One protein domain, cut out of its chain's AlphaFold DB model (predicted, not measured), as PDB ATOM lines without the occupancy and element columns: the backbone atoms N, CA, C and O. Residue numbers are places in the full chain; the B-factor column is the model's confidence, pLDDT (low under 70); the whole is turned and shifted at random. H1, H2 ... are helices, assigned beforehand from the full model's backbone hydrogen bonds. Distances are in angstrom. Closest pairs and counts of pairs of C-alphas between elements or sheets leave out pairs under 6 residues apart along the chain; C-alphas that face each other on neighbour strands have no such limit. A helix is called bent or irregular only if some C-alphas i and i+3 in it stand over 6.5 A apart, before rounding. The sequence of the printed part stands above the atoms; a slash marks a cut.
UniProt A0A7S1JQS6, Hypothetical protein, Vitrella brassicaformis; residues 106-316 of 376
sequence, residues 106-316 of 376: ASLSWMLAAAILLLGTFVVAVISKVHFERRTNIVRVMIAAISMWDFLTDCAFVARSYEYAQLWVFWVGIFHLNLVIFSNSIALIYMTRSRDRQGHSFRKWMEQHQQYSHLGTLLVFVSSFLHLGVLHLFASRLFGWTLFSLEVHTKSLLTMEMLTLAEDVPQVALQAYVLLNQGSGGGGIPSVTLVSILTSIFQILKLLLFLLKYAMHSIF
ATOM      1  N   ALA A 106     227.770 164.411 211.070       72.88
ATOM      2  CA  ALA A 106     227.379 164.900 212.386       72.88
ATOM      3  C   ALA A 106     228.283 164.342 213.498       72.88
ATOM      4  O   ALA A 106     228.573 165.045 214.459       72.88
ATOM      5  N   SER A 107     228.753 163.094 213.403       71.00
ATOM      6  CA  SER A 107     229.705 162.556 214.386       71.00
ATOM      7  C   SER A 107     231.071 163.189 214.248       71.00
ATOM      8  O   SER A 107     231.675 163.613 215.234       71.00
ATOM      9  N   LEU A 108     231.535 163.280 213.005       77.88
ATOM     10  CA  LEU A 108     232.834 163.842 212.692       77.88
ATOM     11  C   LEU A 108     232.917 165.318 213.102       77.88
ATOM     12  O   LEU A 108     233.909 165.717 213.703       77.88
ATOM     13  N   SER A 109     231.867 166.108 212.848       81.94
ATOM     14  CA  SER A 109     231.831 167.530 213.208       81.94
ATOM     15  C   SER A 109     231.900 167.746 214.717       81.94
ATOM     16  O   SER A 109     232.614 168.635 215.166       81.94
ATOM     17  N   TRP A 110     231.199 166.924 215.506       77.69
ATOM     18  CA  TRP A 110     231.218 167.018 216.968       77.69
ATOM     19  C   TRP A 110     232.577 166.619 217.557       77.69
ATOM     20  O   TRP A 110     233.091 167.331 218.418       77.69
ATOM     21  N   MET A 111     233.203 165.546 217.058       77.88
ATOM     22  CA  MET A 111     234.566 165.186 217.473       77.88
ATOM     23  C   MET A 111     235.589 166.256 217.097       77.88
ATOM     24  O   MET A 111     236.451 166.602 217.902       77.88
ATOM     25  N   LEU A 112     235.499 166.785 215.874       85.06
ATOM     26  CA  LEU A 112     236.412 167.817 215.402       85.06
ATOM     27  C   LEU A 112     236.243 169.109 216.209       85.06
ATOM     28  O   LEU A 112     237.241 169.706 216.605       85.06
ATOM     29  N   ALA A 113     235.004 169.507 216.514       85.38
ATOM     30  CA  ALA A 113     234.719 170.650 217.376       85.38
ATOM     31  C   ALA A 113     235.323 170.466 218.777       85.38
ATOM     32  O   ALA A 113     236.024 171.359 219.250       85.38
ATOM     33  N   ALA A 114     235.139 169.293 219.396       82.25
ATOM     34  CA  ALA A 114     235.745 168.971 220.688       82.25
ATOM     35  C   ALA A 114     237.280 169.073 220.637       82.25
ATOM     36  O   ALA A 114     237.898 169.714 221.486       82.25
ATOM     37  N   ALA A 115     237.905 168.490 219.608       83.44
ATOM     38  CA  ALA A 115     239.356 168.509 219.436       83.44
ATOM     39  C   ALA A 115     239.901 169.932 219.237       83.44
ATOM     40  O   ALA A 115     240.887 170.305 219.874       83.44
ATOM     41  N   ILE A 116     239.250 170.742 218.396       89.75
ATOM     42  CA  ILE A 116     239.637 172.137 218.149       89.75
ATOM     43  C   ILE A 116     239.500 172.968 219.427       89.75
ATOM     44  O   ILE A 116     240.402 173.744 219.740       89.75
ATOM     45  N   LEU A 117     238.418 172.797 220.191       87.69
ATOM     46  CA  LEU A 117     238.205 173.534 221.439       87.69
ATOM     47  C   LEU A 117     239.220 173.147 222.519       87.69
ATOM     48  O   LEU A 117     239.799 174.026 223.159       87.69
ATOM     49  N   LEU A 118     239.497 171.855 222.701       86.06
ATOM     50  CA  LEU A 118     240.493 171.392 223.673       86.06
ATOM     51  C   LEU A 118     241.913 171.821 223.284       86.06
ATOM     52  O   LEU A 118     242.672 172.288 224.133       86.06
ATOM     53  N   LEU A 119     242.276 171.731 222.002       88.50
ATOM     54  CA  LEU A 119     243.581 172.192 221.533       88.50
ATOM     55  C   LEU A 119     243.703 173.718 221.643       88.50
ATOM     56  O   LEU A 119     244.720 174.220 222.115       88.50
ATOM     57  N   GLY A 120     242.662 174.457 221.257       89.75
ATOM     58  CA  GLY A 120     242.625 175.913 221.348       89.75
ATOM     59  C   GLY A 120     242.753 176.405 222.789       89.75
ATOM     60  O   GLY A 120     243.580 177.271 223.073       89.75
ATOM     61  N   THR A 121     242.009 175.808 223.722       88.62
ATOM     62  CA  THR A 121     242.105 176.138 225.156       88.62
ATOM     63  C   THR A 121     243.472 175.785 225.740       88.62
ATOM     64  O   THR A 121     244.027 176.579 226.504       88.62
ATOM     65  N   PHE A 122     244.071 174.665 225.328       88.12
ATOM     66  CA  PHE A 122     245.438 174.311 225.705       88.12
ATOM     67  C   PHE A 122     246.455 175.348 225.212       88.12
ATOM     68  O   PHE A 122     247.263 175.842 226.001       88.12
ATOM     69  N   VAL A 123     246.395 175.726 223.931       89.94
ATOM     70  CA  VAL A 123     247.282 176.738 223.337       89.94
ATOM     71  C   VAL A 123     247.132 178.076 224.060       89.94
ATOM     72  O   VAL A 123     248.133 178.671 224.454       89.94
ATOM     73  N   VAL A 124     245.899 178.518 224.321       89.69
ATOM     74  CA  VAL A 124     245.618 179.743 225.084       89.69
ATOM     75  C   VAL A 124     246.221 179.681 226.490       89.69
ATOM     76  O   VAL A 124     246.878 180.629 226.926       89.69
ATOM     77  N   ALA A 125     246.067 178.559 227.194       86.88
ATOM     78  CA  ALA A 125     246.632 178.377 228.527       86.88
ATOM     79  C   ALA A 125     248.172 178.396 228.519       86.88
ATOM     80  O   ALA A 125     248.792 178.959 229.427       86.88
ATOM     81  N   VAL A 126     248.800 177.819 227.491       86.94
ATOM     82  CA  VAL A 126     250.258 177.856 227.297       86.94
ATOM     83  C   VAL A 126     250.730 179.278 226.999       86.94
ATOM     84  O   VAL A 126     251.664 179.745 227.650       86.94
ATOM     85  N   ILE A 127     250.067 179.994 226.085       90.56
ATOM     86  CA  ILE A 127     250.388 181.392 225.764       90.56
ATOM     87  C   ILE A 127     250.290 182.253 227.023       90.56
ATOM     88  O   ILE A 127     251.238 182.973 227.333       90.56
ATOM     89  N   SER A 128     249.201 182.114 227.787       89.12
ATOM     90  CA  SER A 128     249.016 182.775 229.082       89.12
ATOM     91  C   SER A 128     250.185 182.513 230.030       89.12
ATOM     92  O   SER A 128     250.732 183.445 230.621       89.12
ATOM     93  N   LYS A 129     250.608 181.249 230.160       86.69
ATOM     94  CA  LYS A 129     251.701 180.865 231.058       86.69
ATOM     95  C   LYS A 129     253.056 181.430 230.628       86.69
ATOM     96  O   LYS A 129     253.862 181.801 231.479       86.69
ATOM     97  N   VAL A 130     253.330 181.437 229.325       90.00
ATOM     98  CA  VAL A 130     254.628 181.848 228.778       90.00
ATOM     99  C   VAL A 130     254.761 183.369 228.734       90.00
ATOM    100  O   VAL A 130     255.802 183.886 229.130       90.00
ATOM    101  N   HIS A 131     253.721 184.073 228.280       87.69
ATOM    102  CA  HIS A 131     253.805 185.497 227.942       87.69
ATOM    103  C   HIS A 131     253.264 186.431 229.026       87.69
ATOM    104  O   HIS A 131     253.735 187.560 229.122       87.69
ATOM    105  N   PHE A 132     252.298 185.989 229.836       85.31
ATOM    106  CA  PHE A 132     251.602 186.870 230.779       85.31
ATOM    107  C   PHE A 132     251.931 186.530 232.233       85.31
ATOM    108  O   PHE A 132     252.469 187.359 232.958       85.31
ATOM    109  N   GLU A 133     251.650 185.299 232.668       83.25
ATOM    110  CA  GLU A 133     251.756 184.911 234.076       83.25
ATOM    111  C   GLU A 133     252.303 183.487 234.213       83.25
ATOM    112  O   GLU A 133     251.585 182.504 234.008       83.25
ATOM    113  N   ARG A 134     253.565 183.348 234.647       83.06
ATOM    114  CA  ARG A 134     254.223 182.033 234.824       83.06
ATOM    115  C   ARG A 134     253.506 181.128 235.827       83.06
ATOM    116  O   ARG A 134     253.662 179.906 235.764       83.06
ATOM    117  N   ARG A 135     252.718 181.708 236.740       84.69
ATOM    118  CA  ARG A 135     251.904 180.977 237.721       84.69
ATOM    119  C   ARG A 135     250.578 180.453 237.155       84.69
ATOM    120  O   ARG A 135     249.850 179.805 237.907       84.69
ATOM    121  N   THR A 136     250.270 180.691 235.874       85.12
ATOM    122  CA  THR A 136     249.069 180.144 235.225       85.12
ATOM    123  C   THR A 136     249.050 178.617 235.349       85.12
ATOM    124  O   THR A 136     249.996 177.931 234.945       85.12
ATOM    125  N   ASN A 137     247.961 178.065 235.882       85.62
ATOM    126  CA  ASN A 137     247.785 176.621 236.009       85.62
ATOM    127  C   ASN A 137     246.999 176.058 234.817       85.62
ATOM    128  O   ASN A 137     245.771 176.007 234.843       85.62
ATOM    129  N   ILE A 138     247.730 175.583 233.802       83.69
ATOM    130  CA  ILE A 138     247.174 175.004 232.563       83.69
ATOM    131  C   ILE A 138     246.178 173.876 232.858       83.69
ATOM    132  O   ILE A 138     245.127 173.802 232.232       83.69
ATOM    133  N   VAL A 139     246.464 173.027 233.850       83.81
ATOM    134  CA  VAL A 139     245.598 171.887 234.188       83.81
ATOM    135  C   VAL A 139     244.221 172.369 234.640       83.81
ATOM    136  O   VAL A 139     243.215 171.796 234.245       83.81
ATOM    137  N   ARG A 140     244.152 173.453 235.421       83.81
ATOM    138  CA  ARG A 140     242.872 174.023 235.870       83.81
ATOM    139  C   ARG A 140     242.046 174.588 234.713       83.81
ATOM    140  O   ARG A 140     240.831 174.440 234.727       83.81
ATOM    141  N   VAL A 141     242.704 175.180 233.717       86.69
ATOM    142  CA  VAL A 141     242.044 175.670 232.495       86.69
ATOM    143  C   VAL A 141     241.476 174.503 231.692       86.69
ATOM    144  O   VAL A 141     240.313 174.538 231.307       86.69
ATOM    145  N   MET A 142     242.264 173.438 231.507       86.19
ATOM    146  CA  MET A 142     241.812 172.240 230.794       86.19
ATOM    147  C   MET A 142     240.649 171.549 231.505       86.19
ATOM    148  O   MET A 142     239.703 171.136 230.848       86.19
ATOM    149  N   ILE A 143     240.687 171.462 232.838       83.12
ATOM    150  CA  ILE A 143     239.575 170.921 233.632       83.12
ATOM    151  C   ILE A 143     238.298 171.714 233.373       83.12
ATOM    152  O   ILE A 143     237.276 171.119 233.056       83.12
ATOM    153  N   ALA A 144     238.363 173.044 233.457       85.12
ATOM    154  CA  ALA A 144     237.201 173.887 233.211       85.12
ATOM    155  C   ALA A 144     236.661 173.735 231.778       85.12
ATOM    156  O   ALA A 144     235.448 173.699 231.590       85.12
ATOM    157  N   ALA A 145     237.546 173.606 230.782       86.75
ATOM    158  CA  ALA A 145     237.157 173.397 229.389       86.75
ATOM    159  C   ALA A 145     236.457 172.047 229.170       86.75
ATOM    160  O   ALA A 145     235.415 172.008 228.520       86.75
ATOM    161  N   ILE A 146     236.995 170.961 229.736       84.38
ATOM    162  CA  ILE A 146     236.383 169.625 229.653       84.38
ATOM    163  C   ILE A 146     235.022 169.637 230.349       84.38
ATOM    164  O   ILE A 146     234.040 169.237 229.742       84.38
ATOM    165  N   SER A 147     234.944 170.187 231.563       83.56
ATOM    166  CA  SER A 147     233.694 170.320 232.315       83.56
ATOM    167  C   SER A 147     232.616 171.112 231.571       83.56
ATOM    168  O   SER A 147     231.454 170.728 231.569       83.56
ATOM    169  N   MET A 148     232.985 172.223 230.927       84.69
ATOM    170  CA  MET A 148     232.038 173.011 230.135       84.69
ATOM    171  C   MET A 148     231.563 172.245 228.898       84.69
ATOM    172  O   MET A 148     230.394 172.331 228.531       84.69
ATOM    173  N   TRP A 149     232.465 171.510 228.247       84.62
ATOM    174  CA  TRP A 149     232.125 170.706 227.080       84.62
ATOM    175  C   TRP A 149     231.206 169.533 227.434       84.62
ATOM    176  O   TRP A 149     230.243 169.306 226.711       84.62
ATOM    177  N   ASP A 150     231.454 168.866 228.561       83.56
ATOM    178  CA  ASP A 150     230.656 167.751 229.082       83.56
ATOM    179  C   ASP A 150     229.191 168.160 229.318       83.56
ATOM    180  O   ASP A 150     228.270 167.581 228.738       83.56
ATOM    181  N   PHE A 151     228.974 169.278 230.019       85.56
ATOM    182  CA  PHE A 151     227.631 169.829 230.219       85.56
ATOM    183  C   PHE A 151     226.933 170.197 228.895       85.56
ATOM    184  O   PHE A 151     225.732 169.972 228.718       85.56
ATOM    185  N   LEU A 152     227.670 170.764 227.931       86.44
ATOM    186  CA  LEU A 152     227.116 171.092 226.612       86.44
ATOM    187  C   LEU A 152     226.724 169.833 225.832       86.44
ATOM    188  O   LEU A 152     225.690 169.831 225.159       86.44
ATOM    189  N   THR A 153     227.525 168.771 225.914       83.62
ATOM    190  CA  THR A 153     227.207 167.488 225.282       83.62
ATOM    191  C   THR A 153     226.015 166.813 225.947       83.62
ATOM    192  O   THR A 153     225.161 166.287 225.232       83.62
ATOM    193  N   ASP A 154     225.862 166.953 227.263       85.06
ATOM    194  CA  ASP A 154     224.696 166.471 228.001       85.06
ATOM    195  C   ASP A 154     223.417 167.206 227.601       85.06
ATOM    196  O   ASP A 154     222.397 166.580 227.303       85.06
ATOM    197  N   CYS A 155     223.476 168.535 227.497       87.12
ATOM    198  CA  CYS A 155     222.369 169.342 226.988       87.12
ATOM    199  C   CYS A 155     221.996 168.944 225.556       87.12
ATOM    200  O   CYS A 155     220.818 168.801 225.231       87.12
ATOM    201  N   ALA A 156     222.993 168.741 224.692       85.06
ATOM    202  CA  ALA A 156     222.772 168.328 223.313       85.06
ATOM    203  C   ALA A 156     222.201 166.902 223.217       85.06
ATOM    204  O   ALA A 156     221.399 166.627 222.321       85.06
ATOM    205  N   PHE A 157     222.586 166.002 224.128       83.56
ATOM    206  CA  PHE A 157     222.034 164.653 224.234       83.56
ATOM    207  C   PHE A 157     220.555 164.700 224.614       83.56
ATOM    208  O   PHE A 157     219.728 164.121 223.911       83.56
ATOM    209  N   VAL A 158     220.216 165.448 225.668       86.69
ATOM    210  CA  VAL A 158     218.828 165.616 226.106       86.69
ATOM    211  C   VAL A 158     218.002 166.302 225.020       86.69
ATOM    212  O   VAL A 158     216.931 165.827 224.681       86.69
ATOM    213  N   ALA A 159     218.507 167.355 224.374       85.88
ATOM    214  CA  ALA A 159     217.792 168.001 223.273       85.88
ATOM    215  C   ALA A 159     217.506 167.036 222.106       85.88
ATOM    216  O   ALA A 159     216.447 167.114 221.484       85.88
ATOM    217  N   ARG A 160     218.427 166.108 221.813       79.38
ATOM    218  CA  ARG A 160     218.235 165.096 220.764       79.38
ATOM    219  C   ARG A 160     217.296 163.963 221.146       79.38
ATOM    220  O   ARG A 160     216.720 163.371 220.242       79.38
ATOM    221  N   SER A 161     217.124 163.665 222.430       81.44
ATOM    222  CA  SER A 161     216.181 162.630 222.868       81.44
ATOM    223  C   SER A 161     214.717 163.081 222.801       81.44
ATOM    224  O   SER A 161     213.822 162.281 223.079       81.44
ATOM    225  N   TYR A 162     214.448 164.319 222.358       82.56
ATOM    226  CA  TYR A 162     213.118 164.816 221.988       82.56
ATOM    227  C   TYR A 162     212.613 164.201 220.667       82.56
ATOM    228  O   TYR A 162     212.242 164.882 219.713       82.56
ATOM    229  N   GLU A 163     212.619 162.878 220.592       77.56
ATOM    230  CA  GLU A 163     212.019 162.103 219.517       77.56
ATOM    231  C   GLU A 163     210.936 161.212 220.134       77.56
ATOM    232  O   GLU A 163     211.094 160.731 221.257       77.56
ATOM    233  N   TYR A 164     209.815 160.987 219.438       68.50
ATOM    234  CA  TYR A 164     208.648 160.287 220.006       68.50
ATOM    235  C   TYR A 164     208.991 158.915 220.615       68.50
ATOM    236  O   TYR A 164     208.399 158.525 221.618       68.50
ATOM    237  N   ALA A 165     209.980 158.210 220.059       72.88
ATOM    238  CA  ALA A 165     210.445 156.918 220.562       72.88
ATOM    239  C   ALA A 165     211.221 157.000 221.896       72.88
ATOM    240  O   ALA A 165     211.357 155.995 222.592       72.88
ATOM    241  N   GLN A 166     211.742 158.176 222.261       75.50
ATOM    242  CA  GLN A 166     212.637 158.389 223.407       75.50
ATOM    243  C   GLN A 166     212.176 159.514 224.336       75.50
ATOM    244  O   GLN A 166     212.938 159.975 225.182       75.50
ATOM    245  N   LEU A 167     210.906 159.908 224.250       85.06
ATOM    246  CA  LEU A 167     210.357 161.025 225.016       85.06
ATOM    247  C   LEU A 167     210.545 160.872 226.538       85.06
ATOM    248  O   LEU A 167     210.714 161.858 227.250       85.06
ATOM    249  N   TRP A 168     210.560 159.643 227.061       87.38
ATOM    250  CA  TRP A 168     210.842 159.408 228.479       87.38
ATOM    251  C   TRP A 168     212.306 159.734 228.845       87.38
ATOM    252  O   TRP A 168     212.540 160.304 229.909       87.38
ATOM    253  N   VAL A 169     213.276 159.450 227.960       86.25
ATOM    254  CA  VAL A 169     214.700 159.809 228.131       86.25
ATOM    255  C   VAL A 169     214.835 161.323 228.197       86.25
ATOM    256  O   VAL A 169     215.586 161.834 229.021       86.25
ATOM    257  N   PHE A 170     214.089 162.039 227.355       88.00
ATOM    258  CA  PHE A 170     214.047 163.495 227.367       88.00
ATOM    259  C   PHE A 170     213.581 164.038 228.721       88.00
ATOM    260  O   PHE A 170     214.275 164.857 229.318       88.00
ATOM    261  N   TRP A 171     212.453 163.552 229.249       92.44
ATOM    262  CA  TRP A 171     211.930 164.024 230.536       92.44
ATOM    263  C   TRP A 171     212.849 163.692 231.712       92.44
ATOM    264  O   TRP A 171     213.095 164.557 232.553       92.44
ATOM    265  N   VAL A 172     213.391 162.472 231.755       91.38
ATOM    266  CA  VAL A 172     214.358 162.065 232.787       91.38
ATOM    267  C   VAL A 172     215.643 162.888 232.679       91.38
ATOM    268  O   VAL A 172     216.138 163.377 233.691       91.38
ATOM    269  N   GLY A 173     216.147 163.103 231.464       89.00
ATOM    270  CA  GLY A 173     217.336 163.909 231.202       89.00
ATOM    271  C   GLY A 173     217.153 165.377 231.588       89.00
ATOM    272  O   GLY A 173     218.013 165.944 232.253       89.00
ATOM    273  N   ILE A 174     216.012 165.991 231.254       91.88
ATOM    274  CA  ILE A 174     215.683 167.356 231.696       91.88
ATOM    275  C   ILE A 174     215.592 167.428 233.216       91.88
ATOM    276  O   ILE A 174     216.114 168.373 233.811       91.88
ATOM    277  N   PHE A 175     214.926 166.465 233.855       92.94
ATOM    278  CA  PHE A 175     214.822 166.431 235.309       92.94
ATOM    279  C   PHE A 175     216.210 166.349 235.960       92.94
ATOM    280  O   PHE A 175     216.502 167.135 236.862       92.94
ATOM    281  N   HIS A 176     217.079 165.470 235.452       90.25
ATOM    282  CA  HIS A 176     218.467 165.341 235.904       90.25
ATOM    283  C   HIS A 176     219.252 166.645 235.727       90.25
ATOM    284  O   HIS A 176     219.800 167.150 236.702       90.25
ATOM    285  N   LEU A 177     219.222 167.257 234.536       88.94
ATOM    286  CA  LEU A 177     219.893 168.538 234.273       88.94
ATOM    287  C   LEU A 177     219.418 169.649 235.223       88.94
ATOM    288  O   LEU A 177     220.228 170.414 235.738       88.94
ATOM    289  N   ASN A 178     218.116 169.734 235.510       90.12
ATOM    290  CA  ASN A 178     217.601 170.718 236.467       90.12
ATOM    291  C   ASN A 178     218.075 170.435 237.898       90.12
ATOM    292  O   ASN A 178     218.440 171.366 238.619       90.12
ATOM    293  N   LEU A 179     218.091 169.165 238.312       89.00
ATOM    294  CA  LEU A 179     218.580 168.752 239.627       89.00
ATOM    295  C   LEU A 179     220.066 169.083 239.798       89.00
ATOM    296  O   LEU A 179     220.470 169.584 240.850       89.00
ATOM    297  N   VAL A 180     220.857 168.860 238.754       86.88
ATOM    298  CA  VAL A 180     222.268 169.230 238.654       86.88
ATOM    299  C   VAL A 180     222.460 170.737 238.808       86.88
ATOM    300  O   VAL A 180     223.162 171.181 239.716       86.88
ATOM    301  N   ILE A 181     221.766 171.539 237.996       87.25
ATOM    302  CA  ILE A 181     221.843 173.006 238.038       87.25
ATOM    303  C   ILE A 181     221.481 173.516 239.439       87.25
ATOM    304  O   ILE A 181     222.164 174.381 239.998       87.25
ATOM    305  N   PHE A 182     220.429 172.959 240.044       87.56
ATOM    306  CA  PHE A 182     219.999 173.312 241.393       87.56
ATOM    307  C   PHE A 182     221.041 172.930 242.454       87.56
ATOM    308  O   PHE A 182     221.367 173.742 243.324       87.56
ATOM    309  N   SER A 183     221.622 171.733 242.353       85.88
ATOM    310  CA  SER A 183     222.664 171.249 243.266       85.88
ATOM    311  C   SER A 183     223.929 172.102 243.180       85.88
ATOM    312  O   SER A 183     224.458 172.526 244.210       85.88
ATOM    313  N   ASN A 184     224.356 172.451 241.965       86.62
ATOM    314  CA  ASN A 184     225.510 173.312 241.711       86.62
ATOM    315  C   ASN A 184     225.285 174.730 242.260       86.62
ATOM    316  O   ASN A 184     226.178 175.317 242.880       86.62
ATOM    317  N   SER A 185     224.058 175.241 242.143       84.56
ATOM    318  CA  SER A 185     223.652 176.525 242.725       84.56
ATOM    319  C   SER A 185     223.698 176.511 244.252       84.56
ATOM    320  O   SER A 185     224.262 177.422 244.862       84.56
ATOM    321  N   ILE A 186     223.147 175.470 244.886       86.56
ATOM    322  CA  ILE A 186     223.203 175.304 246.345       86.56
ATOM    323  C   ILE A 186     224.652 175.188 246.812       86.56
ATOM    324  O   ILE A 186     225.024 175.838 247.788       86.56
ATOM    325  N   ALA A 187     225.481 174.408 246.118       84.38
ATOM    326  CA  ALA A 187     226.888 174.238 246.454       84.38
ATOM    327  C   ALA A 187     227.657 175.563 246.371       84.38
ATOM    328  O   ALA A 187     228.438 175.878 247.272       84.38
ATOM    329  N   LEU A 188     227.399 176.383 245.347       82.88
ATOM    330  CA  LEU A 188     227.970 177.724 245.248       82.88
ATOM    331  C   LEU A 188     227.490 178.628 246.393       82.88
ATOM    332  O   LEU A 188     228.306 179.279 247.048       82.88
ATOM    333  N   ILE A 189     226.187 178.665 246.678       84.62
ATOM    334  CA  ILE A 189     225.637 179.461 247.789       84.62
ATOM    335  C   ILE A 189     226.258 179.018 249.117       84.62
ATOM    336  O   ILE A 189     226.644 179.854 249.934       84.62
ATOM    337  N   TYR A 190     226.413 177.713 249.323       85.19
ATOM    338  CA  TYR A 190     227.067 177.160 250.498       85.19
ATOM    339  C   TYR A 190     228.535 177.597 250.580       85.19
ATOM    340  O   TYR A 190     228.954 178.115 251.610       85.19
ATOM    341  N   MET A 191     229.308 177.474 249.495       80.06
ATOM    342  CA  MET A 191     230.716 177.890 249.459       80.06
ATOM    343  C   MET A 191     230.906 179.393 249.680       80.06
ATOM    344  O   MET A 191     231.868 179.800 250.330       80.06
ATOM    345  N   THR A 192     229.994 180.219 249.170       79.69
ATOM    346  CA  THR A 192     230.049 181.678 249.339       79.69
ATOM    347  C   THR A 192     229.610 182.126 250.733       79.69
ATOM    348  O   THR A 192     230.165 183.089 251.266       79.69
ATOM    349  N   ARG A 193     228.651 181.426 251.356       83.62
ATOM    350  CA  ARG A 193     228.159 181.730 252.711       83.62
ATOM    351  C   ARG A 193     228.886 181.003 253.834       83.62
ATOM    352  O   ARG A 193     228.656 181.351 254.995       83.62
ATOM    353  N   SER A 194     229.734 180.018 253.542       83.56
ATOM    354  CA  SER A 194     230.396 179.260 254.601       83.56
ATOM    355  C   SER A 194     231.269 180.175 255.468       83.56
ATOM    356  O   SER A 194     231.909 181.124 255.003       83.56
ATOM    357  N   ARG A 195     231.285 179.889 256.773       81.50
ATOM    358  CA  ARG A 195     232.177 180.559 257.733       81.50
ATOM    359  C   ARG A 195     233.610 180.028 257.665       81.50
ATOM    360  O   ARG A 195     234.478 180.501 258.392       81.50
ATOM    361  N   ASP A 196     233.865 179.067 256.787       82.88
ATOM    362  CA  ASP A 196     235.177 178.471 256.623       82.88
ATOM    363  C   ASP A 196     236.131 179.419 255.891       82.88
ATOM    364  O   ASP A 196     235.739 180.412 255.270       82.88
ATOM    365  N   ARG A 197     237.422 179.065 255.902       80.75
ATOM    366  CA  ARG A 197     238.468 179.801 255.174       80.75
ATOM    367  C   ARG A 197     238.110 180.038 253.702       80.75
ATOM    368  O   ARG A 197     238.425 181.100 253.180       80.75
ATOM    369  N   GLN A 198     237.414 179.094 253.061       82.06
ATOM    370  CA  GLN A 198     236.994 179.221 251.664       82.06
ATOM    371  C   GLN A 198     235.992 180.366 251.457       82.06
ATOM    372  O   GLN A 198     236.196 181.190 250.566       82.06
ATOM    373  N   GLY A 199     234.955 180.460 252.293       83.19
ATOM    374  CA  GLY A 199     233.971 181.538 252.202       83.19
ATOM    375  C   GLY A 199     234.568 182.904 252.545       83.19
ATOM    376  O   GLY A 199     234.160 183.922 251.989       83.19
ATOM    377  N   HIS A 200     235.582 182.959 253.415       85.44
ATOM    378  CA  HIS A 200     236.356 184.185 253.645       85.44
ATOM    379  C   HIS A 200     237.206 184.590 252.431       85.44
ATOM    380  O   HIS A 200     237.151 185.751 252.028       85.44
ATOM    381  N   SER A 201     237.940 183.657 251.813       84.50
ATOM    382  CA  SER A 201     238.718 183.936 250.596       84.50
ATOM    383  C   SER A 201     237.829 184.377 249.433       84.50
ATOM    384  O   SER A 201     238.186 185.310 248.718       84.50
ATOM    385  N   PHE A 202     236.653 183.763 249.274       83.44
ATOM    386  CA  PHE A 202     235.701 184.137 248.231       83.44
ATOM    387  C   PHE A 202     235.125 185.540 248.451       83.44
ATOM    388  O   PHE A 202     235.104 186.345 247.524       83.44
ATOM    389  N   ARG A 203     234.705 185.864 249.682       84.00
ATOM    390  CA  ARG A 203     234.200 187.204 250.024       84.00
ATOM    391  C   ARG A 203     235.262 188.278 249.829       84.00
ATOM    392  O   ARG A 203     234.987 189.276 249.179       84.00
ATOM    393  N   LYS A 204     236.492 188.026 250.281       85.69
ATOM    394  CA  LYS A 204     237.617 188.941 250.061       85.69
ATOM    395  C   LYS A 204     237.898 189.146 248.572       85.69
ATOM    396  O   LYS A 204     238.133 190.271 248.147       85.69
ATOM    397  N   TRP A 205     237.868 188.077 247.776       84.44
ATOM    398  CA  TRP A 205     238.033 188.175 246.326       84.44
ATOM    399  C   TRP A 205     236.901 188.992 245.680       84.44
ATOM    400  O   TRP A 205     237.181 189.862 244.860       84.44
ATOM    401  N   MET A 206     235.648 188.793 246.099       80.88
ATOM    402  CA  MET A 206     234.492 189.582 245.648       80.88
ATOM    403  C   MET A 206     234.609 191.068 246.017       80.88
ATOM    404  O   MET A 206     234.391 191.930 245.168       80.88
ATOM    405  N   GLU A 207     234.990 191.371 247.259       82.88
ATOM    406  CA  GLU A 207     235.209 192.737 247.757       82.88
ATOM    407  C   GLU A 207     236.342 193.438 246.993       82.88
ATOM    408  O   GLU A 207     236.211 194.593 246.600       82.88
ATOM    409  N   GLN A 208     237.431 192.726 246.690       81.81
ATOM    410  CA  GLN A 208     238.537 193.261 245.884       81.81
ATOM    411  C   GLN A 208     238.130 193.610 244.447       81.81
ATOM    412  O   GLN A 208     238.774 194.445 243.817       81.81
ATOM    413  N   HIS A 209     237.068 192.996 243.928       76.56
ATOM    414  CA  HIS A 209     236.589 193.194 242.560       76.56
ATOM    415  C   HIS A 209     235.249 193.933 242.515       76.56
ATOM    416  O   HIS A 209     234.528 193.840 241.521       76.56
ATOM    417  N   GLN A 210     234.923 194.704 243.560       69.69
ATOM    418  CA  GLN A 210     233.616 195.341 243.715       69.69
ATOM    419  C   GLN A 210     233.232 196.262 242.534       69.69
ATOM    420  O   GLN A 210     232.061 196.328 242.164       69.69
ATOM    421  N   GLN A 211     234.212 196.889 241.872       67.06
ATOM    422  CA  GLN A 211     234.020 197.726 240.673       67.06
ATOM    423  C   GLN A 211     233.570 196.951 239.422       67.06
ATOM    424  O   GLN A 211     232.858 197.502 238.589       67.06
ATOM    425  N   TYR A 212     233.928 195.668 239.309       65.75
ATOM    426  CA  TYR A 212     233.456 194.752 238.260       65.75
ATOM    427  C   TYR A 212     232.460 193.725 238.818       65.75
ATOM    428  O   TYR A 212     232.169 192.721 238.161       65.75
ATOM    429  N   SER A 213     231.950 193.955 240.038       62.94
ATOM    430  CA  SER A 213     231.241 192.956 240.844       62.94
ATOM    431  C   SER A 213     230.081 192.332 240.107       62.94
ATOM    432  O   SER A 213     229.969 191.116 240.112       62.94
ATOM    433  N   HIS A 214     229.244 193.116 239.435       71.00
ATOM    434  CA  HIS A 214     228.078 192.562 238.755       71.00
ATOM    435  C   HIS A 214     228.477 191.604 237.635       71.00
ATOM    436  O   HIS A 214     227.926 190.511 237.566       71.00
ATOM    437  N   LEU A 215     229.477 191.956 236.823       72.06
ATOM    438  CA  LEU A 215     229.942 191.103 235.733       72.06
ATOM    439  C   LEU A 215     230.675 189.868 236.267       72.06
ATOM    440  O   LEU A 215     230.371 188.763 235.845       72.06
ATOM    441  N   GLY A 216     231.604 190.035 237.212       69.19
ATOM    442  CA  GLY A 216     232.360 188.921 237.791       69.19
ATOM    443  C   GLY A 216     231.473 187.950 238.573       69.19
ATOM    444  O   GLY A 216     231.590 186.740 238.404       69.19
ATOM    445  N   THR A 217     230.530 188.473 239.360       71.62
ATOM    446  CA  THR A 217     229.542 187.664 240.092       71.62
ATOM    447  C   THR A 217     228.608 186.957 239.128       71.62
ATOM    448  O   THR A 217     228.380 185.765 239.290       71.62
ATOM    449  N   LEU A 218     228.104 187.656 238.103       79.12
ATOM    450  CA  LEU A 218     227.273 187.049 237.067       79.12
ATOM    451  C   LEU A 218     228.039 185.940 236.346       79.12
ATOM    452  O   LEU A 218     227.497 184.861 236.169       79.12
ATOM    453  N   LEU A 219     229.301 186.164 235.981       79.50
ATOM    454  CA  LEU A 219     230.112 185.185 235.262       79.50
ATOM    455  C   LEU A 219     230.405 183.961 236.134       79.50
ATOM    456  O   LEU A 219     230.276 182.842 235.650       79.50
ATOM    457  N   VAL A 220     230.718 184.145 237.422       78.44
ATOM    458  CA  VAL A 220     230.882 183.037 238.380       78.44
ATOM    459  C   VAL A 220     229.569 182.281 238.589       78.44
ATOM    460  O   VAL A 220     229.568 181.052 238.593       78.44
ATOM    461  N   PHE A 221     228.452 182.994 238.727       77.00
ATOM    462  CA  PHE A 221     227.132 182.404 238.937       77.00
ATOM    463  C   PHE A 221     226.673 181.612 237.705       77.00
ATOM    464  O   PHE A 221     226.348 180.435 237.819       77.00
ATOM    465  N   VAL A 222     226.782 182.205 236.513       80.56
ATOM    466  CA  VAL A 222     226.511 181.556 235.222       80.56
ATOM    467  C   VAL A 222     227.437 180.365 234.987       80.56
ATOM    468  O   VAL A 222     226.970 179.299 234.608       80.56
ATOM    469  N   SER A 223     228.731 180.494 235.279       79.25
ATOM    470  CA  SER A 223     229.685 179.382 235.152       79.25
ATOM    471  C   SER A 223     229.354 178.220 236.083       79.25
ATOM    472  O   SER A 223     229.528 177.064 235.711       79.25
ATOM    473  N   SER A 224     228.867 178.525 237.285       75.38
ATOM    474  CA  SER A 224     228.496 177.506 238.267       75.38
ATOM    475  C   SER A 224     227.183 176.815 237.912       75.38
ATOM    476  O   SER A 224     227.032 175.646 238.244       75.38
ATOM    477  N   PHE A 225     226.261 177.490 237.214       77.25
ATOM    478  CA  PHE A 225     225.085 176.832 236.637       77.25
ATOM    479  C   PHE A 225     225.456 175.804 235.572       77.25
ATOM    480  O   PHE A 225     224.780 174.789 235.473       77.25
ATOM    481  N   LEU A 226     226.501 176.075 234.783       75.56
ATOM    482  CA  LEU A 226     226.959 175.155 233.746       75.56
ATOM    483  C   LEU A 226     227.588 173.911 234.373       75.56
ATOM    484  O   LEU A 226     227.131 172.813 234.117       75.56
ATOM    485  N   HIS A 227     228.628 174.069 235.197       80.44
ATOM    486  CA  HIS A 227     229.262 172.945 235.888       80.44
ATOM    487  C   HIS A 227     230.206 173.465 236.983       80.44
ATOM    488  O   HIS A 227     230.984 174.397 236.754       80.44
ATOM    489  N   LEU A 228     230.229 172.838 238.166       80.62
ATOM    490  CA  LEU A 228     231.126 173.244 239.267       80.62
ATOM    491  C   LEU A 228     232.610 173.224 238.869       80.62
ATOM    492  O   LEU A 228     233.395 174.047 239.341       80.62
ATOM    493  N   GLY A 229     232.999 172.330 237.959       77.44
ATOM    494  CA  GLY A 229     234.355 172.256 237.409       77.44
ATOM    495  C   GLY A 229     234.816 173.530 236.683       77.44
ATOM    496  O   GLY A 229     236.016 173.809 236.645       77.44
ATOM    497  N   VAL A 230     233.897 174.377 236.199       83.50
ATOM    498  CA  VAL A 230     234.250 175.665 235.570       83.50
ATOM    499  C   VAL A 230     234.880 176.629 236.583       83.50
ATOM    500  O   VAL A 230     235.705 177.468 236.219       83.50
ATOM    501  N   LEU A 231     234.619 176.455 237.883       83.38
ATOM    502  CA  LEU A 231     235.244 177.260 238.938       83.38
ATOM    503  C   LEU A 231     236.772 177.097 239.002       83.38
ATOM    504  O   LEU A 231     237.469 177.993 239.487       83.38
ATOM    505  N   HIS A 232     237.327 176.019 238.436       83.44
ATOM    506  CA  HIS A 232     238.775 175.860 238.286       83.44
ATOM    507  C   HIS A 232     239.391 176.949 237.400       83.44
ATOM    508  O   HIS A 232     240.539 177.338 237.635       83.44
ATOM    509  N   LEU A 233     238.629 177.497 236.445       86.50
ATOM    510  CA  LEU A 233     239.068 178.605 235.603       86.50
ATOM    511  C   LEU A 233     239.372 179.847 236.444       86.50
ATOM    512  O   LEU A 233     240.426 180.461 236.278       86.50
ATOM    513  N   PHE A 234     238.516 180.161 237.417       85.12
ATOM    514  CA  PHE A 234     238.718 181.284 238.337       85.12
ATOM    515  C   PHE A 234     239.881 181.074 239.297       85.12
ATOM    516  O   PHE A 234     240.361 182.036 239.878       85.12
ATOM    517  N   ALA A 235     240.379 179.848 239.433       84.25
ATOM    518  CA  ALA A 235     241.562 179.534 240.222       84.25
ATOM    519  C   ALA A 235     242.835 179.369 239.363       84.25
ATOM    520  O   ALA A 235     243.856 178.888 239.864       84.25
ATOM    521  N   SER A 236     242.798 179.686 238.064       84.94
ATOM    522  CA  SER A 236     243.874 179.353 237.117       84.94
ATOM    523  C   SER A 236     244.921 180.454 236.902       84.94
ATOM    524  O   SER A 236     246.001 180.145 236.404       84.94
ATOM    525  N   ARG A 237     244.638 181.697 237.309       85.31
ATOM    526  CA  ARG A 237     245.416 182.929 237.049       85.31
ATOM    527  C   ARG A 237     245.647 183.214 235.563       85.31
ATOM    528  O   ARG A 237     246.712 183.688 235.175       85.31
ATOM    529  N   LEU A 238     244.650 182.907 234.735       84.38
ATOM    530  CA  LEU A 238     244.710 183.116 233.293       84.38
ATOM    531  C   LEU A 238     244.978 184.596 232.951       84.38
ATOM    532  O   LEU A 238     244.380 185.500 233.530       84.38
ATOM    533  N   PHE A 239     245.911 184.823 232.027       85.94
ATOM    534  CA  PHE A 239     246.414 186.114 231.547       85.94
ATOM    535  C   PHE A 239     246.919 187.084 232.627       85.94
ATOM    536  O   PHE A 239     247.073 188.273 232.360       85.94
ATOM    537  N   GLY A 240     247.171 186.608 233.851       77.31
ATOM    538  CA  GLY A 240     247.498 187.480 234.985       77.31
ATOM    539  C   GLY A 240     246.320 188.340 235.457       77.31
ATOM    540  O   GLY A 240     246.509 189.262 236.248       77.31
ATOM    541  N   TRP A 241     245.096 188.058 234.999       82.50
ATOM    542  CA  TRP A 241     243.918 188.810 235.416       82.50
ATOM    543  C   TRP A 241     243.521 188.425 236.839       82.50
ATOM    544  O   TRP A 241     243.393 187.246 237.183       82.50
ATOM    545  N   THR A 242     243.261 189.435 237.666       80.12
ATOM    546  CA  THR A 242     242.886 189.265 239.076       80.12
ATOM    547  C   THR A 242     241.541 188.539 239.238       80.12
ATOM    548  O   THR A 242     241.338 187.807 240.211       80.12
ATOM    549  N   LEU A 243     240.673 188.627 238.221       79.88
ATOM    550  CA  LEU A 243     239.410 187.890 238.127       79.88
ATOM    551  C   LEU A 243     239.615 186.364 238.075       79.88
ATOM    552  O   LEU A 243     238.788 185.618 238.583       79.88
ATOM    553  N   PHE A 244     240.743 185.880 237.549       82.50
ATOM    554  CA  PHE A 244     241.082 184.452 237.541       82.50
ATOM    555  C   PHE A 244     242.034 184.056 238.678       82.50
ATOM    556  O   PHE A 244     242.676 183.010 238.611       82.50
ATOM    557  N   SER A 245     242.146 184.868 239.734       83.88
ATOM    558  CA  SER A 245     243.002 184.591 240.895       83.88
ATOM    559  C   SER A 245     242.212 184.302 242.181       83.88
ATOM    560  O   SER A 245     242.612 184.728 243.267       83.88
ATOM    561  N   LEU A 246     241.114 183.553 242.083       82.75
ATOM    562  CA  LEU A 246     240.405 183.026 243.244       82.75
ATOM    563  C   LEU A 246     241.255 181.958 243.948       82.75
ATOM    564  O   LEU A 246     241.683 180.962 243.355       82.75
ATOM    565  N   GLU A 247     241.482 182.141 245.244       80.44
ATOM    566  CA  GLU A 247     242.139 181.134 246.069       80.44
ATOM    567  C   GLU A 247     241.134 180.055 246.481       80.44
ATOM    568  O   GLU A 247     240.224 180.285 247.278       80.44
ATOM    569  N   VAL A 248     241.304 178.857 245.920       75.00
ATOM    570  CA  VAL A 248     240.494 177.682 246.258       75.00
ATOM    571  C   VAL A 248     241.323 176.713 247.085       75.00
ATOM    572  O   VAL A 248     242.389 176.251 246.663       75.00
ATOM    573  N   HIS A 249     240.831 176.405 248.280       78.00
ATOM    574  CA  HIS A 249     241.454 175.462 249.192       78.00
ATOM    575  C   HIS A 249     241.250 174.022 248.699       78.00
ATOM    576  O   HIS A 249     240.189 173.658 248.194       78.00
ATOM    577  N   THR A 250     242.257 173.169 248.890       71.69
ATOM    578  CA  THR A 250     242.274 171.784 248.385       71.69
ATOM    579  C   THR A 250     241.119 170.927 248.898       71.69
ATOM    580  O   THR A 250     240.626 170.084 248.157       71.69
ATOM    581  N   LYS A 251     240.652 171.162 250.133       74.94
ATOM    582  CA  LYS A 251     239.476 170.473 250.689       74.94
ATOM    583  C   LYS A 251     238.195 170.818 249.928       74.94
ATOM    584  O   LYS A 251     237.465 169.914 249.554       74.94
ATOM    585  N   SER A 252     237.972 172.105 249.654       72.62
ATOM    586  CA  SER A 252     236.814 172.562 248.877       72.62
ATOM    587  C   SER A 252     236.861 172.018 247.455       72.62
ATOM    588  O   SER A 252     235.841 171.607 246.921       72.62
ATOM    589  N   LEU A 253     238.059 171.959 246.869       71.56
ATOM    590  CA  LEU A 253     238.273 171.416 245.531       71.56
ATOM    591  C   LEU A 253     237.922 169.922 245.464       71.56
ATOM    592  O   LEU A 253     237.260 169.500 244.527       71.56
ATOM    593  N   LEU A 254     238.290 169.135 246.480       74.44
ATOM    594  CA  LEU A 254     237.891 167.727 246.562       74.44
ATOM    595  C   LEU A 254     236.367 167.572 246.679       74.44
ATOM    596  O   LEU A 254     235.794 166.715 246.019       74.44
ATOM    597  N   THR A 255     235.711 168.397 247.502       76.81
ATOM    598  CA  THR A 255     234.248 168.367 247.650       76.81
ATOM    599  C   THR A 255     233.540 168.701 246.339       76.81
ATOM    600  O   THR A 255     232.552 168.057 246.009       76.81
ATOM    601  N   MET A 256     234.058 169.667 245.576       74.69
ATOM    602  CA  MET A 256     233.506 170.026 244.269       74.69
ATOM    603  C   MET A 256     233.657 168.892 243.261       74.69
ATOM    604  O   MET A 256     232.683 168.549 242.610       74.69
ATOM    605  N   GLU A 257     234.833 168.264 243.187       75.19
ATOM    606  CA  GLU A 257     235.068 167.124 242.289       75.19
ATOM    607  C   GLU A 257     234.198 165.908 242.679       75.19
ATOM    608  O   GLU A 257     233.676 165.204 241.824       75.19
ATOM    609  N   MET A 258     233.969 165.670 243.975       78.00
ATOM    610  CA  MET A 258     233.045 164.616 244.424       78.00
ATOM    611  C   MET A 258     231.595 164.890 244.037       78.00
ATOM    612  O   MET A 258     230.856 163.959 243.723       78.00
ATOM    613  N   LEU A 259     231.186 166.157 244.077       78.81
ATOM    614  CA  LEU A 259     229.835 166.548 243.709       78.81
ATOM    615  C   LEU A 259     229.613 166.418 242.198       78.81
ATOM    616  O   LEU A 259     228.572 165.905 241.802       78.81
ATOM    617  N   THR A 260     230.613 166.764 241.378       75.94
ATOM    618  CA  THR A 260     230.551 166.541 239.924       75.94
ATOM    619  C   THR A 260     230.476 165.050 239.591       75.94
ATOM    620  O   THR A 260     229.674 164.654 238.762       75.94
ATOM    621  N   LEU A 261     231.183 164.173 240.321       75.94
ATOM    622  CA  LEU A 261     231.051 162.720 240.115       75.94
ATOM    623  C   LEU A 261     229.623 162.210 240.341       75.94
ATOM    624  O   LEU A 261     229.145 161.337 239.617       75.94
ATOM    625  N   ALA A 262     228.971 162.705 241.394       79.88
ATOM    626  CA  ALA A 262     227.609 162.305 241.724       79.88
ATOM    627  C   ALA A 262     226.606 162.750 240.643       79.88
ATOM    628  O   ALA A 262     225.583 162.094 240.459       79.88
ATOM    629  N   GLU A 263     226.922 163.829 239.930       79.25
ATOM    630  CA  GLU A 263     226.193 164.342 238.768       79.25
ATOM    631  C   GLU A 263     226.458 163.508 237.499       79.25
ATOM    632  O   GLU A 263     225.503 163.143 236.805       79.25
ATOM    633  N   ASP A 264     227.715 163.136 237.242       79.50
ATOM    634  CA  ASP A 264     228.128 162.454 236.008       79.50
ATOM    635  C   ASP A 264     227.637 160.996 235.946       79.50
ATOM    636  O   ASP A 264     227.261 160.490 234.887       79.50
ATOM    637  N   VAL A 265     227.617 160.276 237.077       82.50
ATOM    638  CA  VAL A 265     227.304 158.831 237.100       82.50
ATOM    639  C   VAL A 265     225.886 158.507 236.593       82.50
ATOM    640  O   VAL A 265     225.762 157.635 235.724       82.50
ATOM    641  N   PRO A 266     224.807 159.161 237.073       83.56
ATOM    642  CA  PRO A 266     223.460 158.927 236.549       83.56
ATOM    643  C   PRO A 266     223.332 159.265 235.060       83.56
ATOM    644  O   PRO A 266     222.647 158.555 234.321       83.56
ATOM    645  N   GLN A 267     224.022 160.314 234.611       82.50
ATOM    646  CA  GLN A 267     223.998 160.766 233.225       82.50
ATOM    647  C   GLN A 267     224.658 159.743 232.290       82.50
ATOM    648  O   GLN A 267     224.062 159.342 231.287       82.50
ATOM    649  N   VAL A 268     225.831 159.226 232.664       83.00
ATOM    650  CA  VAL A 268     226.505 158.142 231.932       83.00
ATOM    651  C   VAL A 268     225.643 156.887 231.889       83.00
ATOM    652  O   VAL A 268     225.557 156.239 230.846       83.00
ATOM    653  N   ALA A 269     224.970 156.544 232.991       84.00
ATOM    654  CA  ALA A 269     224.076 155.391 233.031       84.00
ATOM    655  C   ALA A 269     222.902 155.545 232.048       84.00
ATOM    656  O   ALA A 269     222.589 154.605 231.313       84.00
ATOM    657  N   LEU A 270     222.294 156.736 231.978       83.00
ATOM    658  CA  LEU A 270     221.214 157.036 231.036       83.00
ATOM    659  C   LEU A 270     221.695 156.963 229.578       83.00
ATOM    660  O   LEU A 270     221.041 156.353 228.733       83.00
ATOM    661  N   GLN A 271     222.860 157.538 229.280       81.44
ATOM    662  CA  GLN A 271     223.446 157.514 227.938       81.44
ATOM    663  C   GLN A 271     223.842 156.100 227.505       81.44
ATOM    664  O   GLN A 271     223.563 155.699 226.372       81.44
ATOM    665  N   ALA A 272     224.440 155.317 228.408       80.50
ATOM    666  CA  ALA A 272     224.789 153.922 228.163       80.50
ATOM    667  C   ALA A 272     223.539 153.072 227.899       80.50
ATOM    668  O   ALA A 272     223.536 152.268 226.970       80.50
ATOM    669  N   TYR A 273     222.458 153.286 228.656       81.69
ATOM    670  CA  TYR A 273     221.178 152.615 228.426       81.69
ATOM    671  C   TYR A 273     220.636 152.887 227.016       81.69
ATOM    672  O   TYR A 273     220.252 151.957 226.303       81.69
ATOM    673  N   VAL A 274     220.635 154.153 226.586       76.88
ATOM    674  CA  VAL A 274     220.163 154.534 225.245       76.88
ATOM    675  C   VAL A 274     221.028 153.902 224.160       76.88
ATOM    676  O   VAL A 274     220.494 153.357 223.193       76.88
ATOM    677  N   LEU A 275     222.348 153.905 224.344       74.44
ATOM    678  CA  LEU A 275     223.289 153.313 223.399       74.44
ATOM    679  C   LEU A 275     223.106 151.791 223.264       74.44
ATOM    680  O   LEU A 275     223.132 151.267 222.151       74.44
ATOM    681  N   LEU A 276     222.874 151.087 224.376       70.44
ATOM    682  CA  LEU A 276     222.632 149.642 224.378       70.44
ATOM    683  C   LEU A 276     221.297 149.274 223.715       70.44
ATOM    684  O   LEU A 276     221.241 148.305 222.960       70.44
ATOM    685  N   ASN A 277     220.244 150.065 223.932       68.94
ATOM    686  CA  ASN A 277     218.918 149.755 223.392       68.94
ATOM    687  C   ASN A 277     218.726 150.183 221.932       68.94
ATOM    688  O   ASN A 277     218.024 149.494 221.188       68.94
ATOM    689  N   GLN A 278     219.379 151.257 221.476       63.97
ATOM    690  CA  GLN A 278     219.336 151.660 220.063       63.97
ATOM    691  C   GLN A 278     220.098 150.704 219.135       63.97
ATOM    692  O   GLN A 278     219.740 150.586 217.965       63.97
ATOM    693  N   GLY A 279     221.081 149.959 219.654       49.97
ATOM    694  CA  GLY A 279     221.822 148.951 218.889       49.97
ATOM    695  C   GLY A 279     220.975 147.787 218.353       49.97
ATOM    696  O   GLY A 279     221.454 147.048 217.499       49.97
ATOM    697  N   SER A 280     219.726 147.630 218.809       42.69
ATOM    698  CA  SER A 280     218.820 146.553 218.379       42.69
ATOM    699  C   SER A 280     217.903 146.917 217.197       42.69
ATOM    700  O   SER A 280     217.296 146.028 216.606       42.69
ATOM    701  N   GLY A 281     217.802 148.205 216.831       38.69
ATOM    702  CA  GLY A 281     216.738 148.722 215.952       38.69
ATOM    703  C   GLY A 281     217.178 149.335 214.616       38.69
ATOM    704  O   GLY A 281     216.400 150.070 214.017       38.69
ATOM    705  N   GLY A 282     218.414 149.113 214.154       40.66
ATOM    706  CA  GLY A 282     218.888 149.577 212.835       40.66
ATOM    707  C   GLY A 282     219.079 151.100 212.673       40.66
ATOM    708  O   GLY A 282     219.573 151.548 211.637       40.66
ATOM    709  N   GLY A 283     218.736 151.903 213.684       49.38
ATOM    710  CA  GLY A 283     219.045 153.332 213.753       49.38
ATOM    711  C   GLY A 283     220.464 153.554 214.274       49.38
ATOM    712  O   GLY A 283     220.812 153.076 215.349       49.38
ATOM    713  N   GLY A 284     221.302 154.261 213.512       52.91
ATOM    714  CA  GLY A 284     222.678 154.564 213.919       52.91
ATOM    715  C   GLY A 284     222.749 155.284 215.273       52.91
ATOM    716  O   GLY A 284     221.879 156.087 215.606       52.91
ATOM    717  N   ILE A 285     223.807 155.010 216.039       58.03
ATOM    718  CA  ILE A 285     224.038 155.602 217.364       58.03
ATOM    719  C   ILE A 285     224.171 157.134 217.227       58.03
ATOM    720  O   ILE A 285     224.997 157.598 216.432       58.03
ATOM    721  N   PRO A 286     223.416 157.945 217.995       63.44
ATOM    722  CA  PRO A 286     223.548 159.392 217.992       63.44
ATOM    723  C   PRO A 286     224.952 159.773 218.446       63.44
ATOM    724  O   PRO A 286     225.387 159.457 219.554       63.44
ATOM    725  N   SER A 287     225.672 160.488 217.586       63.44
ATOM    726  CA  SER A 287     227.063 160.858 217.839       63.44
ATOM    727  C   SER A 287     227.273 161.648 219.127       63.44
ATOM    728  O   SER A 287     228.311 161.516 219.769       63.44
ATOM    729  N   VAL A 288     226.278 162.446 219.510       61.97
ATOM    730  CA  VAL A 288     226.320 163.262 220.723       61.97
ATOM    731  C   VAL A 288     226.295 162.406 221.979       61.97
ATOM    732  O   VAL A 288     227.093 162.669 222.865       61.97
ATOM    733  N   THR A 289     225.488 161.342 222.025       68.00
ATOM    734  CA  THR A 289     225.456 160.405 223.161       68.00
ATOM    735  C   THR A 289     226.835 159.812 223.422       68.00
ATOM    736  O   THR A 289     227.246 159.682 224.566       68.00
ATOM    737  N   LEU A 290     227.583 159.490 222.364       65.69
ATOM    738  CA  LEU A 290     228.896 158.872 222.505       65.69
ATOM    739  C   LEU A 290     229.993 159.875 222.870       65.69
ATOM    740  O   LEU A 290     230.860 159.539 223.671       65.69
ATOM    741  N   VAL A 291     229.966 161.094 222.313       67.00
ATOM    742  CA  VAL A 291     230.893 162.154 222.747       67.00
ATOM    743  C   VAL A 291     230.668 162.466 224.224       67.00
ATOM    744  O   VAL A 291     231.653 162.549 224.944       67.00
ATOM    745  N   SER A 292     229.410 162.531 224.665       71.06
ATOM    746  CA  SER A 292     229.045 162.683 226.077       71.06
ATOM    747  C   SER A 292     229.572 161.523 226.932       71.06
ATOM    748  O   SER A 292     230.281 161.743 227.902       71.06
ATOM    749  N   ILE A 293     229.366 160.265 226.520       72.19
ATOM    750  CA  ILE A 293     229.926 159.109 227.246       72.19
ATOM    751  C   ILE A 293     231.455 159.197 227.327       72.19
ATOM    752  O   ILE A 293     232.034 158.923 228.375       72.19
ATOM    753  N   LEU A 294     232.134 159.565 226.236       71.31
ATOM    754  CA  LEU A 294     233.589 159.708 226.232       71.31
ATOM    755  C   LEU A 294     234.045 160.810 227.190       71.31
ATOM    756  O   LEU A 294     234.985 160.580 227.951       71.31
ATOM    757  N   THR A 295     233.407 161.982 227.174       71.25
ATOM    758  CA  THR A 295     233.769 163.107 228.046       71.25
ATOM    759  C   THR A 295     233.533 162.764 229.506       71.25
ATOM    760  O   THR A 295     234.451 162.932 230.311       71.25
ATOM    761  N   SER A 296     232.405 162.138 229.828       71.94
ATOM    762  CA  SER A 296     232.118 161.690 231.184       71.94
ATOM    763  C   SER A 296     233.048 160.551 231.634       71.94
ATOM    764  O   SER A 296     233.502 160.545 232.774       71.94
ATOM    765  N   ILE A 297     233.449 159.621 230.750       72.94
ATOM    766  CA  ILE A 297     234.486 158.612 231.063       72.94
ATOM    767  C   ILE A 297     235.823 159.291 231.374       72.94
ATOM    768  O   ILE A 297     236.494 158.911 232.336       72.94
ATOM    769  N   PHE A 298     236.228 160.293 230.590       71.62
ATOM    770  CA  PHE A 298     237.438 161.065 230.872       71.62
ATOM    771  C   PHE A 298     237.340 161.805 232.209       71.62
ATOM    772  O   PHE A 298     238.331 161.856 232.943       71.62
ATOM    773  N   GLN A 299     236.162 162.325 232.553       71.81
ATOM    774  CA  GLN A 299     235.907 162.994 233.827       71.81
ATOM    775  C   GLN A 299     236.017 162.015 235.007       71.81
ATOM    776  O   GLN A 299     236.765 162.267 235.956       71.81
ATOM    777  N   ILE A 300     235.388 160.841 234.896       72.19
ATOM    778  CA  ILE A 300     235.478 159.753 235.880       72.19
ATOM    779  C   ILE A 300     236.930 159.282 236.027       72.19
ATOM    780  O   ILE A 300     237.422 159.127 237.145       72.19
ATOM    781  N   LEU A 301     237.659 159.095 234.921       73.31
ATOM    782  CA  LEU A 301     239.059 158.669 234.946       73.31
ATOM    783  C   LEU A 301     239.960 159.719 235.605       73.31
ATOM    784  O   LEU A 301     240.794 159.378 236.445       73.31
ATOM    785  N   LYS A 302     239.781 161.000 235.269       72.25
ATOM    786  CA  LYS A 302     240.476 162.119 235.919       72.25
ATOM    787  C   LYS A 302     240.237 162.087 237.429       72.25
ATOM    788  O   LYS A 302     241.184 162.247 238.203       72.25
ATOM    789  N   LEU A 303     238.997 161.865 237.852       69.75
ATOM    790  CA  LEU A 303     238.635 161.831 239.259       69.75
ATOM    791  C   LEU A 303     239.197 160.603 239.978       69.75
ATOM    792  O   LEU A 303     239.736 160.745 241.073       69.75
ATOM    793  N   LEU A 304     239.162 159.423 239.355       71.44
ATOM    794  CA  LEU A 304     239.807 158.211 239.867       71.44
ATOM    795  C   LEU A 304     241.310 158.424 240.057       71.44
ATOM    796  O   LEU A 304     241.856 158.060 241.096       71.44
ATOM    797  N   LEU A 305     241.978 159.077 239.102       71.69
ATOM    798  CA  LEU A 305     243.389 159.443 239.225       71.69
ATOM    799  C   LEU A 305     243.624 160.457 240.353       71.69
ATOM    800  O   LEU A 305     244.625 160.368 241.068       71.69
ATOM    801  N   PHE A 306     242.708 161.408 240.549       69.12
ATOM    802  CA  PHE A 306     242.794 162.391 241.629       69.12
ATOM    803  C   PHE A 306     242.591 161.749 243.009       69.12
ATOM    804  O   PHE A 306     243.361 162.018 243.935       69.12
ATOM    805  N   LEU A 307     241.612 160.850 243.129       70.69
ATOM    806  CA  LEU A 307     241.360 160.034 244.311       70.69
ATOM    807  C   LEU A 307     242.532 159.114 244.624       70.69
ATOM    808  O   LEU A 307     242.970 159.067 245.768       70.69
ATOM    809  N   LEU A 308     243.077 158.433 243.614       72.69
ATOM    810  CA  LEU A 308     244.245 157.571 243.760       72.69
ATOM    811  C   LEU A 308     245.450 158.374 244.254       72.69
ATOM    812  O   LEU A 308     246.113 157.965 245.204       72.69
ATOM    813  N   LYS A 309     245.696 159.556 243.676       71.25
ATOM    814  CA  LYS A 309     246.746 160.471 244.140       71.25
ATOM    815  C   LYS A 309     246.520 160.898 245.590       71.25
ATOM    816  O   LYS A 309     247.475 160.934 246.362       71.25
ATOM    817  N   TYR A 310     245.286 161.225 245.966       67.81
ATOM    818  CA  TYR A 310     244.944 161.627 247.329       67.81
ATOM    819  C   TYR A 310     245.112 160.473 248.329       67.81
ATOM    820  O   TYR A 310     245.756 160.646 249.361       67.81
ATOM    821  N   ALA A 311     244.617 159.282 247.988       70.56
ATOM    822  CA  ALA A 311     244.767 158.065 248.777       70.56
ATOM    823  C   ALA A 311     246.246 157.701 248.950       70.56
ATOM    824  O   ALA A 311     246.696 157.486 250.070       70.56
ATOM    825  N   MET A 312     247.043 157.746 247.878       67.69
ATOM    826  CA  MET A 312     248.491 157.546 247.959       67.69
ATOM    827  C   MET A 312     249.172 158.571 248.873       67.69
ATOM    828  O   MET A 312     250.050 158.206 249.646       67.69
ATOM    829  N   HIS A 313     248.760 159.839 248.831       60.16
ATOM    830  CA  HIS A 313     249.324 160.885 249.690       60.16
ATOM    831  C   HIS A 313     248.894 160.752 251.162       60.16
ATOM    832  O   HIS A 313     249.601 161.220 252.055       60.16
ATOM    833  N   SER A 314     247.748 160.112 251.415       61.91
ATOM    834  CA  SER A 314     247.248 159.766 252.749       61.91
ATOM    835  C   SER A 314     247.888 158.492 253.312       61.91
ATOM    836  O   SER A 314     248.044 158.385 254.525       61.91
ATOM    837  N   ILE A 315     248.236 157.529 252.453       59.78
ATOM    838  CA  ILE A 315     248.796 156.220 252.834       59.78
ATOM    839  C   ILE A 315     250.332 156.272 252.924       59.78
ATOM    840  O   ILE A 315     250.915 155.594 253.765       59.78
ATOM    841  N   PHE A 316     250.996 157.131 252.141       45.56
ATOM    842  CA  PHE A 316     252.448 157.348 252.193       45.56
ATOM    843  C   PHE A 316     252.842 158.754 252.684       45.56
ATOM    844  O   PHE A 316     253.546 159.476 251.971       45.56
TER     845      PHE A 316
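What this domain is: This is residues 106 to 316 of the 376 residues of the protein "Hypothetical protein" of Vitrella brassicaformis (UniProt A0A7S1JQS6). Five helices, H1, H2, H3, H7 and H8, make an up-and-down bundle, each running against the one before it in the chain, with H2 in the middle. H4 lies across the end of H3, H5 folds back from there, short H6 lies close to the middle, and residues 311 to 316, of which 311 to 315 belong to H8, stick out. The printed part has 211 residues with eight named helices, H1 to H8 in order, and no named strand; its class is all helix. It is compact, with a radius of gyration of the C-alphas of 18.5 A and spans of 57 by 44 by 36 A.

Where its parts are: Find C-alpha 106 at (227.379, 164.900, 212.386); from there H1 runs 37.5 A to residue 132. H2 follows, residues 138 to 160, 32.8 A, then H3, residues 164 to 193, 43.7 A, irregular where C-alphas 165 and 168 are 8.3 A apart. Next come H4, residues 197 to 208, and H5, residues 210 to 226, irregular where C-alphas 211 and 214 are 8.1 A apart, with a kink of 29 degrees near residue 217. H6 is residues 228 to 234. H7, residues 250 to 278, 41.6 A, has a kink of 26 degrees near residue 265. H8, residues 287 to 315, 41.5 A, ends at C-alpha 315, (248.796, 156.220, 252.834).

How they stand to each other: Begin at H1, which forms a hairpin with H2; their closest C-alphas, Ala 125 and Ile 138, are 5.3 A apart. H2 and H3 are a hairpin at a shallow tilt of 35.0 degrees, only just short of steep, closest at the C-alphas of Val 158 and Phe 170, 5.4 A. H3 and H4 touch about perpendicular, at 84 degrees, with the C-alphas of Thr 192 and Gly 199 closest at 4.9 A. Look at Ser 223 and Val 230, the closest C-alphas of the hairpin H5 and H6, 5.9 A apart. H6 touches H2, where the C-alphas of Ala 144 and Val 230 are closest at 4.2 A. H7 touches H3 at 1 degree, opposite ways, with the C-alphas of Val 180 and Glu 263 closest at 6.3 A. H8 forms a hairpin with H7, closest at the C-alphas of Val 268 and Ile 293, 5.9 A. H1 and H7 are apart. In H1, H2, H4 and H8 every O i to N i+4 pair is within hydrogen-bond range; H3 has 24 of 26, H5 11 of 13, H7 23 of 25 and H6 0 of 3, beside 4 of 4 O i to N i+3 pairs.

The domain as a whole: The two farthest C-alphas, Gln 208 and Gly 282, are 58.2 A apart. The printed part has no cut; the link from H6 to H7, residues 235 to 249, is long. Mean pLDDT of the printed part is 78.7, and residues 277 to 291 are among the 29 under 70.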